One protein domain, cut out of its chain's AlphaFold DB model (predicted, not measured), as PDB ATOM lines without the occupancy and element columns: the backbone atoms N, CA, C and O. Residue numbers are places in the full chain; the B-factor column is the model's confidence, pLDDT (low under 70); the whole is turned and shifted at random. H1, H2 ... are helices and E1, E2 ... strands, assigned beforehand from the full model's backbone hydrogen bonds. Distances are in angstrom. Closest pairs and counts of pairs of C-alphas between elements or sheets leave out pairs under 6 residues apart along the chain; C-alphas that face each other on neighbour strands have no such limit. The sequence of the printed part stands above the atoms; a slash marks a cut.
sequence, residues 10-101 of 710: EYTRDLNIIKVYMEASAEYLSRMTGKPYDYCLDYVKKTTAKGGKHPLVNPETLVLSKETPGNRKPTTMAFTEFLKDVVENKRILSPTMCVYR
ATOM      1  N   GLU A  10      56.514  35.466   0.044       94.06
ATOM      2  CA  GLU A  10      57.129  36.033  -1.164       94.06
ATOM      3  C   GLU A  10      56.318  35.721  -2.434       94.06
ATOM      4  O   GLU A  10      56.446  36.418  -3.443       94.06
ATOM      5  N   TYR A  11      55.436  34.713  -2.400       94.69
ATOM      6  CA  TYR A  11      54.541  34.381  -3.515       94.69
ATOM      7  C   TYR A  11      53.347  35.333  -3.559       94.69
ATOM      8  O   TYR A  11      52.224  35.005  -3.169       94.69
ATOM      9  N   THR A  12      53.603  36.541  -4.045       87.50
ATOM     10  CA  THR A  12      52.617  37.618  -4.082       87.50
ATOM     11  C   THR A  12      51.795  37.621  -5.370       87.50
ATOM     12  O   THR A  12      52.161  37.046  -6.397       87.50
ATOM     13  N   ARG A  13      50.633  38.273  -5.300       88.50
ATOM     14  CA  ARG A  13      49.750  38.530  -6.439       88.50
ATOM     15  C   ARG A  13      50.055  39.908  -7.022       88.50
ATOM     16  O   ARG A  13      49.983  40.893  -6.291       88.50
ATOM     17  N   ASP A  14      50.208  39.985  -8.341       85.56
ATOM     18  CA  ASP A  14      50.175  41.250  -9.082       85.56
ATOM     19  C   ASP A  14      49.120  41.196 -10.198       85.56
ATOM     20  O   ASP A  14      49.258  40.465 -11.178       85.56
ATOM     21  N   LEU A  15      48.037  41.961 -10.031       87.94
ATOM     22  CA  LEU A  15      46.972  42.110 -11.032       87.94
ATOM     23  C   LEU A  15      46.982  43.497 -11.693       87.94
ATOM     24  O   LEU A  15      46.026  43.847 -12.391       87.94
ATOM     25  N   ASN A  16      48.036  44.302 -11.507       90.19
ATOM     26  CA  ASN A  16      48.145  45.620 -12.129       90.19
ATOM     27  C   ASN A  16      48.639  45.519 -13.581       90.19
ATOM     28  O   ASN A  16      49.714  45.992 -13.954       90.19
ATOM     29  N   ILE A  17      47.802  44.920 -14.427       90.19
ATOM     30  CA  ILE A  17      48.102  44.655 -15.840       90.19
ATOM     31  C   ILE A  17      48.414  45.926 -16.642       90.19
ATOM     32  O   ILE A  17      49.156  45.866 -17.619       90.19
ATOM     33  N   ILE A  18      47.874  47.080 -16.229       91.75
ATOM     34  CA  ILE A  18      48.115  48.364 -16.896       91.75
ATOM     35  C   ILE A  18      49.535  48.837 -16.604       91.75
ATOM     36  O   ILE A  18      50.258  49.160 -17.540       91.75
ATOM     37  N   LYS A  19      49.951  48.847 -15.330       92.12
ATOM     38  CA  LYS A  19      51.317  49.227 -14.945       92.12
ATOM     39  C   LYS A  19      52.340  48.360 -15.678       92.12
ATOM     40  O   LYS A  19      53.196  48.903 -16.368       92.12
ATOM     41  N   VAL A  20      52.170  47.037 -15.616       90.38
ATOM     42  CA  VAL A  20      53.072  46.075 -16.269       90.38
ATOM     43  C   VAL A  20      53.136  46.306 -17.783       90.38
ATOM     44  O   VAL A  20      54.219  46.290 -18.364       90.38
ATOM     45  N   TYR A  21      52.000  46.575 -18.434       92.56
ATOM     46  CA  TYR A  21      51.972  46.911 -19.860       92.56
ATOM     47  C   TYR A  21      52.760  48.190 -20.179       92.56
ATOM     48  O   TYR A  21      53.513  48.210 -21.156       92.56
ATOM     49  N   MET A  22      52.596  49.250 -19.377       94.88
ATOM     50  CA  MET A  22      53.301  50.517 -19.591       94.88
ATOM     51  C   MET A  22      54.811  50.346 -19.444       94.88
ATOM     52  O   MET A  22      55.552  50.789 -20.317       94.88
ATOM     53  N   GLU A  23      55.251  49.675 -18.378       94.50
ATOM     54  CA  GLU A  23      56.666  49.440 -18.079       94.50
ATOM     55  C   GLU A  23      57.325  48.583 -19.165       94.50
ATOM     56  O   GLU A  23      58.331  48.989 -19.745       94.50
ATOM     57  N   ALA A  24      56.710  47.458 -19.545       94.00
ATOM     58  CA  ALA A  24      57.244  46.594 -20.598       94.00
ATOM     59  C   ALA A  24      57.284  47.290 -21.970       94.00
ATOM     60  O   ALA A  24      58.242  47.133 -22.729       94.00
ATOM     61  N   SER A  25      56.259  48.087 -22.299       95.62
ATOM     62  CA  SER A  25      56.224  48.849 -23.554       95.62
ATOM     63  C   SER A  25      57.289  49.946 -23.581       95.62
ATOM     64  O   SER A  25      57.931  50.154 -24.613       95.62
ATOM     65  N   ALA A  26      57.482  50.646 -22.461       96.94
ATOM     66  CA  ALA A  26      58.507  51.671 -22.317       96.94
ATOM     67  C   ALA A  26      59.909  51.068 -22.438       96.94
ATOM     68  O   ALA A  26      60.723  51.585 -23.202       96.94
ATOM     69  N   GLU A  27      60.150  49.937 -21.775       96.88
ATOM     70  CA  GLU A  27      61.420  49.214 -21.817       96.88
ATOM     71  C   GLU A  27      61.759  48.745 -23.236       96.88
ATOM     72  O   GLU A  27      62.857  48.982 -23.744       96.88
ATOM     73  N   TYR A  28      60.781  48.166 -23.934       97.19
ATOM     74  CA  TYR A  28      60.940  47.788 -25.336       97.19
ATOM     75  C   TYR A  28      61.309  48.986 -26.219       97.19
ATOM     76  O   TYR A  28      62.235  48.909 -27.028       97.19
ATOM     77  N   LEU A  29      60.595  50.107 -26.087       97.06
ATOM     78  CA  LEU A  29      60.857  51.300 -26.892       97.06
ATOM     79  C   LEU A  29      62.215  51.926 -26.572       97.06
ATOM     80  O   LEU A  29      62.921  52.312 -27.506       97.06
ATOM     81  N   SER A  30      62.578  51.996 -25.292       97.62
ATOM     82  CA  SER A  30      63.871  52.493 -24.812       97.62
ATOM     83  C   SER A  30      65.005  51.760 -25.526       97.62
ATOM     84  O   SER A  30      65.777  52.368 -26.272       97.62
ATOM     85  N   ARG A  31      64.990  50.424 -25.471       95.81
ATOM     86  CA  ARG A  31      65.984  49.569 -26.136       95.81
ATOM     87  C   ARG A  31      65.990  49.714 -27.650       95.81
ATOM     88  O   ARG A  31      67.037  49.867 -28.270       95.81
ATOM     89  N   MET A  32      64.816  49.691 -28.273       97.31
ATOM     90  CA  MET A  32      64.716  49.650 -29.734       97.31
ATOM     91  C   MET A  32      65.029  50.987 -30.415       97.31
ATOM     92  O   MET A  32      65.320  50.997 -31.621       97.31
ATOM     93  N   THR A  33      64.940  52.093 -29.669       97.00
ATOM     94  CA  THR A  33      65.155  53.461 -30.166       97.00
ATOM     95  C   THR A  33      66.397  54.146 -29.594       97.00
ATOM     96  O   THR A  33      66.816  55.153 -30.159       97.00
ATOM     97  N   GLY A  34      66.980  53.625 -28.509       95.88
ATOM     98  CA  GLY A  34      68.101  54.241 -27.792       95.88
ATOM     99  C   GLY A  34      67.721  55.492 -26.991       95.88
ATOM    100  O   GLY A  34      68.597  56.246 -26.578       95.88
ATOM    101  N   LYS A  35      66.422  55.758 -26.809       97.88
ATOM    102  CA  LYS A  35      65.937  56.905 -26.034       97.88
ATOM    103  C   LYS A  35      65.854  56.559 -24.542       97.88
ATOM    104  O   LYS A  35      65.624  55.396 -24.225       97.88
ATOM    105  N   PRO A  36      65.974  57.544 -23.630       97.94
ATOM    106  CA  PRO A  36      65.844  57.301 -22.192       97.94
ATOM    107  C   PRO A  36      64.508  56.647 -21.815       97.94
ATOM    108  O   PRO A  36      63.466  56.995 -22.380       97.94
ATOM    109  N   TYR A  37      64.532  55.757 -20.819       97.25
ATOM    110  CA  TYR A  37      63.347  55.031 -20.349       97.25
ATOM    111  C   TYR A  37      62.192  55.969 -19.978       97.25
ATOM    112  O   TYR A  37      61.083  55.786 -20.477       97.25
ATOM    113  N   ASP A  38      62.455  57.018 -19.193       98.06
ATOM    114  CA  ASP A  38      61.414  57.955 -18.742       98.06
ATOM    115  C   ASP A  38      60.729  58.666 -19.913       98.06
ATOM    116  O   ASP A  38      59.505  58.798 -19.946       98.06
ATOM    117  N   TYR A  39      61.500  59.027 -20.944       98.19
ATOM    118  CA  TYR A  39      60.949  59.589 -22.175       98.19
ATOM    119  C   TYR A  39      60.021  58.588 -22.880       98.19
ATOM    120  O   TYR A  39      58.939  58.950 -23.351       98.19
ATOM    121  N   CYS A  40      60.431  57.321 -22.974       98.19
ATOM    122  CA  CYS A  40      59.621  56.266 -23.573       98.19
ATOM    123  C   CYS A  40      58.361  55.979 -22.751       98.19
ATOM    124  O   CYS A  40      57.289  55.813 -23.332       98.19
ATOM    125  N   LEU A  41      58.456  55.982 -21.424       97.81
ATOM    126  CA  LEU A  41      57.321  55.800 -20.528       97.81
ATOM    127  C   LEU A  41      56.290  56.921 -20.693       97.81
ATOM    128  O   LEU A  41      55.099  56.641 -20.847       97.81
ATOM    129  N   ASP A  42      56.732  58.176 -20.738       97.81
ATOM    130  CA  ASP A  42      55.851  59.321 -20.975       97.81
ATOM    131  C   ASP A  42      55.220  59.282 -22.368       97.81
ATOM    132  O   ASP A  42      54.026  59.568 -22.529       97.81
ATOM    133  N   TYR A  43      55.976  58.845 -23.378       97.69
ATOM    134  CA  TYR A  43      55.439  58.610 -24.713       97.69
ATOM    135  C   TYR A  43      54.334  57.545 -24.708       97.69
ATOM    136  O   TYR A  43      53.270  57.775 -25.292       97.69
ATOM    137  N   VAL A  44      54.547  56.400 -24.048       97.12
ATOM    138  CA  VAL A  44      53.537  55.335 -23.952       97.12
ATOM    139  C   VAL A  44      52.310  55.850 -23.210       97.12
ATOM    140  O   VAL A  44      51.207  55.719 -23.740       97.12
ATOM    141  N   LYS A  45      52.475  56.509 -22.053       96.62
ATOM    142  CA  LYS A  45      51.369  57.107 -21.282       96.62
ATOM    143  C   LYS A  45      50.549  58.080 -22.128       96.62
ATOM    144  O   LYS A  45      49.331  57.961 -22.182       96.62
ATOM    145  N   LYS A  46      51.196  59.004 -22.846       96.69
ATOM    146  CA  LYS A  46      50.511  59.975 -23.718       96.69
ATOM    147  C   LYS A  46      49.789  59.297 -24.883       96.69
ATOM    148  O   LYS A  46      48.672  59.670 -25.228       96.69
ATOM    149  N   THR A  47      50.426  58.303 -25.496       96.25
ATOM    150  CA  THR A  47      49.880  57.582 -26.655       96.25
ATOM    151  C   THR A  47      48.664  56.739 -26.280       96.25
ATOM    152  O   THR A  47      47.756  56.585 -27.097       96.25
ATOM    153  N   THR A  48      48.647  56.219 -25.052       95.81
ATOM    154  CA  THR A  48      47.631  55.291 -24.538       95.81
ATOM    155  C   THR A  48      46.566  55.954 -23.664       95.81
ATOM    156  O   THR A  48      45.569  55.321 -23.313       95.81
ATOM    157  N   ALA A  49      46.739  57.240 -23.347       93.88
ATOM    158  CA  ALA A  49      45.750  58.054 -22.657       93.88
ATOM    159  C   ALA A  49      44.473  58.248 -23.489       93.88
ATOM    160  O   ALA A  49      44.446  58.060 -24.709       93.88
ATOM    161  N   LYS A  50      43.401  58.694 -22.826       92.31
ATOM    162  CA  LYS A  50      42.149  59.080 -23.488       92.31
ATOM    163  C   LYS A  50      42.422  60.194 -24.510       92.31
ATOM    164  O   LYS A  50      42.984  61.224 -24.157       92.31
ATOM    165  N   GLY A  51      42.027  59.979 -25.765       91.69
ATOM    166  CA  GLY A  51      42.312  60.900 -26.878       91.69
ATOM    167  C   GLY A  51      43.720  60.771 -27.478       91.69
ATOM    168  O   GLY A  51      44.036  61.481 -28.430       91.69
ATOM    169  N   GLY A  52      44.559  59.871 -26.956       93.81
ATOM    170  CA  GLY A  52      45.825  59.484 -27.572       93.81
ATOM    171  C   GLY A  52      45.626  58.673 -28.858       93.81
ATOM    172  O   GLY A  52      44.506  58.346 -29.246       93.81
ATOM    173  N   LYS A  53      46.728  58.326 -29.533       95.25
ATOM    174  CA  LYS A  53      46.692  57.580 -30.804       95.25
ATOM    175  C   LYS A  53      46.203  56.132 -30.637       95.25
ATOM    176  O   LYS A  53      45.597  55.583 -31.553       95.25
ATOM    177  N   HIS A  54      46.485  55.517 -29.489       94.12
ATOM    178  CA  HIS A  54      46.149  54.125 -29.181       94.12
ATOM    179  C   HIS A  54      45.558  54.022 -27.767       94.12
ATOM    180  O   HIS A  54      46.183  53.420 -26.892       94.12
ATOM    181  N   PRO A  55      44.396  54.649 -27.512       94.19
ATOM    182  CA  PRO A  55      43.827  54.736 -26.174       94.19
ATOM    183  C   PRO A  55      43.509  53.341 -25.620       94.19
ATOM    184  O   PRO A  55      42.997  52.485 -26.345       94.19
ATOM    185  N   LEU A  56      43.783  53.114 -24.332       92.38
ATOM    186  CA  LEU A  56      43.385  51.870 -23.671       92.38
ATOM    187  C   LEU A  56      41.861  51.760 -23.594       92.38
ATOM    188  O   LEU A  56      41.170  52.698 -23.192       92.38
ATOM    189  N   VAL A  57      41.351  50.575 -23.922       92.31
ATOM    190  CA  VAL A  57      39.939  50.226 -23.760       92.31
ATOM    191  C   VAL A  57      39.794  49.429 -22.472       92.31
ATOM    192  O   VAL A  57      40.399  48.372 -22.321       92.31
ATOM    193  N   ASN A  58      38.989  49.946 -21.547       92.44
ATOM    194  CA  ASN A  58      38.580  49.227 -20.349       92.44
ATOM    195  C   ASN A  58      37.206  48.601 -20.615       92.44
ATOM    196  O   ASN A  58      36.214  49.331 -20.602       92.44
ATOM    197  N   PRO A  59      37.136  47.302 -20.950       94.38
ATOM    198  CA  PRO A  59      35.878  46.691 -21.341       94.38
ATOM    199  C   PRO A  59      34.929  46.587 -20.147       94.38
ATOM    200  O   PRO A  59      35.351  46.360 -19.009       94.38
ATOM    201  N   GLU A  60      33.636  46.702 -20.427       95.06
ATOM    202  CA  GLU A  60      32.594  46.333 -19.477       95.06
ATOM    203  C   GLU A  60      32.558  44.811 -19.302       95.06
ATOM    204  O   GLU A  60      32.686  44.048 -20.263       95.06
ATOM    205  N   THR A  61      32.374  44.360 -18.067       92.62
ATOM    206  CA  THR A  61      32.241  42.952 -17.712       92.62
ATOM    207  C   THR A  61      30.922  42.695 -17.006       92.62
ATOM    208  O   THR A  61      30.516  43.412 -16.092       92.62
ATOM    209  N   LEU A  62      30.245  41.631 -17.441       92.56
ATOM    210  CA  LEU A  62      29.035  41.137 -16.802       92.56
ATOM    211  C   LEU A  62      29.412  40.181 -15.667       92.56
ATOM    212  O   LEU A  62      29.940  39.091 -15.903       92.56
ATOM    213  N   VAL A  63      29.100  40.570 -14.436       89.94
ATOM    214  CA  VAL A  63      29.410  39.817 -13.220       89.94
ATOM    215  C   VAL A  63      28.113  39.393 -12.535       89.94
ATOM    216  O   VAL A  63      27.176  40.171 -12.400       89.94
ATOM    217  N   LEU A  64      28.048  38.148 -12.061       87.00
ATOM    218  CA  LEU A  64      26.957  37.686 -11.197       87.00
ATOM    219  C   LEU A  64      27.307  37.979  -9.733       87.00
ATOM    220  O   LEU A  64      27.880  37.127  -9.046       87.00
ATOM    221  N   SER A  65      26.982  39.184  -9.268       83.31
ATOM    222  CA  SER A  65      27.262  39.643  -7.907       83.31
ATOM    223  C   SER A  65      26.323  38.981  -6.888       83.31
ATOM    224  O   SER A  65      25.188  38.615  -7.200       83.31
ATOM    225  N   LYS A  66      26.804  38.779  -5.655       76.12
ATOM    226  CA  LYS A  66      25.994  38.298  -4.523       76.12
ATOM    227  C   LYS A  66      25.765  39.444  -3.544       76.12
ATOM    228  O   LYS A  66      26.610  39.674  -2.686       76.12
ATOM    229  N   GLU A  67      24.628  40.118  -3.659       71.31
ATOM    230  CA  GLU A  67      24.211  41.159  -2.706       71.31
ATOM    231  C   GLU A  67      23.724  40.550  -1.381       71.31
ATOM    232  O   GLU A  67      24.043  41.056  -0.309       71.31
ATOM    233  N   THR A  68      23.010  39.417  -1.435       71.00
ATOM    234  CA  THR A  68      22.538  38.684  -0.248       71.00
ATOM    235  C   THR A  68      22.864  37.188  -0.349       71.00
ATOM    236  O   THR A  68      23.039  36.660  -1.455       71.00
ATOM    237  N   PRO A  69      22.941  36.449   0.777       68.81
ATOM    238  CA  PRO A  69      23.119  35.000   0.746       68.81
ATOM    239  C   PRO A  69      22.069  34.326  -0.150       68.81
ATOM    240  O   PRO A  69      20.883  34.619  -0.056       68.81
ATOM    241  N   GLY A  70      22.513  33.447  -1.050       66.50
ATOM    242  CA  GLY A  70      21.634  32.701  -1.962       66.50
ATOM    243  C   GLY A  70      21.221  33.434  -3.245       66.50
ATOM    244  O   GLY A  70      21.003  32.765  -4.252       66.50
ATOM    245  N   ASN A  71      21.229  34.770  -3.273       76.38
ATOM    246  CA  ASN A  71      20.766  35.546  -4.427       76.38
ATOM    247  C   ASN A  71      21.941  36.077  -5.251       76.38
ATOM    248  O   ASN A  71      22.879  36.665  -4.713       76.38
ATOM    249  N   ARG A  72      21.891  35.864  -6.569       82.31
ATOM    250  CA  ARG A  72      22.847  36.443  -7.520       82.31
ATOM    251  C   ARG A  72      22.115  37.409  -8.437       82.31
ATOM    252  O   ARG A  72      21.058  37.042  -8.946       82.31
ATOM    253  N   LYS A  73      22.684  38.586  -8.682       87.50
ATOM    254  CA  LYS A  73      22.175  39.536  -9.676       87.50
ATOM    255  C   LYS A  73      23.237  39.806 -10.741       87.50
ATOM    256  O   LYS A  73      24.419  39.868 -10.407       87.50
ATOM    257  N   PRO A  74      22.848  39.921 -12.018       90.25
ATOM    258  CA  PRO A  74      23.746  40.429 -13.040       90.25
ATOM    259  C   PRO A  74      24.046  41.905 -12.762       90.25
ATOM    260  O   PRO A  74      23.134  42.704 -12.561       90.25
ATOM    261  N   THR A  75      25.323  42.253 -12.757       91.38
ATOM    262  CA  THR A  75      25.824  43.616 -12.605       91.38
ATOM    263  C   THR A  75      26.877  43.846 -13.681       91.38
ATOM    264  O   THR A  75      27.718  42.977 -13.909       91.38
ATOM    265  N   THR A  76      26.836  45.001 -14.335       94.31
ATOM    266  CA  THR A  76      27.886  45.425 -15.264       94.31
ATOM    267  C   THR A  76      28.847  46.346 -14.529       94.31
ATOM    268  O   THR A  76      28.407  47.256 -13.832       94.31
ATOM    269  N   MET A  77      30.148  46.104 -14.667       94.69
ATOM    270  CA  MET A  77      31.200  46.975 -14.135       94.69
ATOM    271  C   MET A  77      32.401  47.000 -15.073       94.69
ATOM    272  O   MET A  77      32.511  46.164 -15.967       94.69
ATOM    273  N   ALA A  78      33.317  47.946 -14.890       95.19
ATOM    274  CA  ALA A  78      34.541  47.958 -15.683       95.19
ATOM    275  C   ALA A  78      35.462  46.788 -15.289       95.19
ATOM    276  O   ALA A  78      35.546  46.415 -14.117       95.19
ATOM    277  N   PHE A  79      36.228  46.229 -16.228       94.12
ATOM    278  CA  PHE A  79      37.130  45.115 -15.911       94.12
ATOM    279  C   PHE A  79      38.169  45.472 -14.840       94.12
ATOM    280  O   PHE A  79      38.449  44.675 -13.945       94.12
ATOM    281  N   THR A  80      38.713  46.690 -14.877       93.50
ATOM    282  CA  THR A  80      39.646  47.148 -13.835       93.50
ATOM    283  C   THR A  80      38.982  47.275 -12.466       93.50
ATOM    284  O   THR A  80      39.642  47.065 -11.455       93.50
ATOM    285  N   GLU A  81      37.692  47.620 -12.420       93.56
ATOM    286  CA  GLU A  81      36.917  47.694 -11.179       93.56
ATOM    287  C   GLU A  81      36.721  46.296 -10.585       93.56
ATOM    288  O   GLU A  81      36.972  46.093  -9.399       93.56
ATOM    289  N   PHE A  82      36.407  45.308 -11.429       93.88
ATOM    290  CA  PHE A  82      36.356  43.900 -11.034       93.88
ATOM    291  C   PHE A  82      37.685  43.418 -10.424       93.88
ATOM    292  O   PHE A  82      37.692  42.811  -9.352       93.88
ATOM    293  N   LEU A  83      38.823  43.705 -11.069       93.94
ATOM    294  CA  LEU A  83      40.138  43.319 -10.539       93.94
ATOM    295  C   LEU A  83      40.468  44.046  -9.229       93.94
ATOM    296  O   LEU A  83      41.014  43.435  -8.309       93.94
ATOM    297  N   LYS A  84      40.115  45.332  -9.127       92.62
ATOM    298  CA  LYS A  84      40.303  46.134  -7.915       92.62
ATOM    299  C   LYS A  84      39.531  45.541  -6.733       92.62
ATOM    300  O   LYS A  84      40.131  45.316  -5.686       92.62
ATOM    301  N   ASP A  85      38.259  45.187  -6.926       91.50
ATOM    302  CA  ASP A  85      37.436  44.529  -5.903       91.50
ATOM    303  C   ASP A  85      38.065  43.211  -5.413       91.50
ATOM    304  O   ASP A  85      38.096  42.948  -4.208       91.50
ATOM    305  N   VAL A  86      38.614  42.401  -6.324       92.69
ATOM    306  CA  VAL A  86      39.294  41.143  -5.978       92.69
ATOM    307  C   VAL A  86      40.513  41.384  -5.081       92.69
ATOM    308  O   VAL A  86      40.730  40.622  -4.133       92.69
ATOM    309  N   VAL A  87      41.305  42.419  -5.372       91.81
ATOM    310  CA  VAL A  87      42.518  42.763  -4.615       91.81
ATOM    311  C   VAL A  87      42.170  43.366  -3.256       91.81
ATOM    312  O   VAL A  87      42.624  42.850  -2.237       91.81
ATOM    313  N   GLU A  88      41.333  44.405  -3.224       91.62
ATOM    314  CA  GLU A  88      40.982  45.135  -1.995       91.62
ATOM    315  C   GLU A  88      40.296  44.234  -0.964       91.62
ATOM    316  O   GLU A  88      40.567  44.329   0.231       91.62
ATOM    317  N   ASN A  89      39.472  43.293  -1.429       89.94
ATOM    318  CA  ASN A  89      38.762  42.355  -0.563       89.94
ATOM    319  C   ASN A  89      39.495  41.014  -0.373       89.94
ATOM    320  O   ASN A  89      38.883  40.059   0.103       89.94
ATOM    321  N   LYS A  90      40.768  40.899  -0.791       91.12
ATOM    322  CA  LYS A  90      41.601  39.681  -0.655       91.12
ATOM    323  C   LYS A  90      40.905  38.393  -1.129       91.12
ATOM    324  O   LYS A  90      41.078  37.313  -0.551       91.12
ATOM    325  N   ARG A  91      40.103  38.499  -2.192       92.12
ATOM    326  CA  ARG A  91      39.296  37.389  -2.713       92.12
ATOM    327  C   ARG A  91      40.158  36.414  -3.509       92.12
ATOM    328  O   ARG A  91      41.138  36.801  -4.153       92.12
ATOM    329  N   ILE A  92      39.759  35.146  -3.516       93.69
ATOM    330  CA  ILE A  92      40.394  34.109  -4.334       93.69
ATOM    331  C   ILE A  92      39.842  34.216  -5.756       93.69
ATOM    332  O   ILE A  92      38.624  34.195  -5.950       93.69
ATOM    333  N   LEU A  93      40.729  34.297  -6.745       94.50
ATOM    334  CA  LEU A  93      40.378  34.372  -8.162       94.50
ATOM    335  C   LEU A  93      40.766  33.060  -8.841       94.50
ATOM    336  O   LEU A  93      41.944  32.729  -8.941       94.50
ATOM    337  N   SER A  94      39.773  32.293  -9.286       93.88
ATOM    338  CA  SER A  94      40.018  31.073 -10.066       93.88
ATOM    339  C   SER A  94      40.384  31.395 -11.523       93.88
ATOM    340  O   SER A  94      40.000  32.458 -12.014       93.88
ATOM    341  N   PRO A  95      41.015  30.466 -12.271       91.56
ATOM    342  CA  PRO A  95      41.308  30.676 -13.693       91.56
ATOM    343  C   PRO A  95      40.070  30.910 -14.575       91.56
ATOM    344  O   PRO A  95      40.177  31.502 -15.641       91.56
ATOM    345  N   THR A  96      38.875  30.498 -14.130       91.62
ATOM    346  CA  THR A  96      37.605  30.838 -14.807       91.62
ATOM    347  C   THR A  96      37.113  32.266 -14.553       91.62
ATOM    348  O   THR A  96      35.989  32.591 -14.923       91.62
ATOM    349  N   MET A  97      37.901  33.101 -13.868       91.75
ATOM    350  CA  MET A  97      37.500  34.411 -13.340       91.75
ATOM    351  C   MET A  97      36.344  34.351 -12.324       91.75
ATOM    352  O   MET A  97      35.764  35.373 -11.967       91.75
ATOM    353  N   CYS A  98      36.010  33.164 -11.799       92.44
ATOM    354  CA  CYS A  98      35.086  33.051 -10.675       92.44
ATOM    355  C   CYS A  98      35.791  33.449  -9.376       92.44
ATOM    356  O   CYS A  98      36.882  32.946  -9.076       92.44
ATOM    357  N   VAL A  99      35.128  34.307  -8.604       92.06
ATOM    358  CA  VAL A  99      35.636  34.884  -7.359       92.06
ATOM    359  C   VAL A  99      35.047  34.157  -6.150       92.06
ATOM    360  O   VAL A  99      33.840  33.903  -6.082       92.06
ATOM    361  N   TYR A 100      35.899  33.827  -5.182       91.12
ATOM    362  CA  TYR A 100      35.535  33.164  -3.932       91.12
ATOM    363  C   TYR A 100      36.006  33.979  -2.725       91.12
ATOM    364  O   TYR A 100      36.999  34.702  -2.796       91.12
ATOM    365  N   ARG A 101      35.294  33.844  -1.600       89.44
ATOM    366  CA  ARG A 101      35.732  34.405  -0.311       89.44
ATOM    367  C   ARG A 101      37.037  33.756   0.134       89.44
ATOM    368  O   ARG A 101      37.282  32.592  -0.198       89.44
TER     369      ARG A 101
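AT A GLANCE: This is residues 10 to 101 of the 710 residues of an uncharacterized protein of Bdellovibrionaceae bacterium (UniProt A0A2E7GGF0). Two lobes make a loose, flat shape: helices H1 and H2 packed together at a steep angle, and a two-stranded hairpin, E1 and E2, with H3 following it, joined by an outstretched link. The 92 printed residues run H1, H2, E1, E2, H3; the class is mixed, the sheet antiparallel. The radius of gyration of the C-alphas is 17.4 A, the spans 57 by 37 by 19 A.

IN THESE COORDINATES: H1, residues 17 to 33, begins at C-alpha 17 (48.102, 44.655, -15.840) and measures 23.9 A. H2 is residues 37 to 48. E1, residues 60 to 68, measures 23.0 A, and E2, residues 71 to 78, 21.7 A. H3, residues 79 to 88, ends at C-alpha 88 (40.982, 45.135, -1.995).

HOW THE PARTS SIT: H1 and H2 touch, the closest C-alphas those of Ala 26 and Leu 41, 4.7 A; they run opposite ways at a steep tilt of 58 degrees. H1 and H3 are apart. In the hairpin E1 and E2, N 63 and O 75 are within hydrogen-bond range, 2.8 A. In H1, H2 and H3 every O i to N i+4 pair is within range.

THE WHOLE: The printed part has no cut. The link H2 to E1 is long. Residues 69 to 70 have pLDDT under 70.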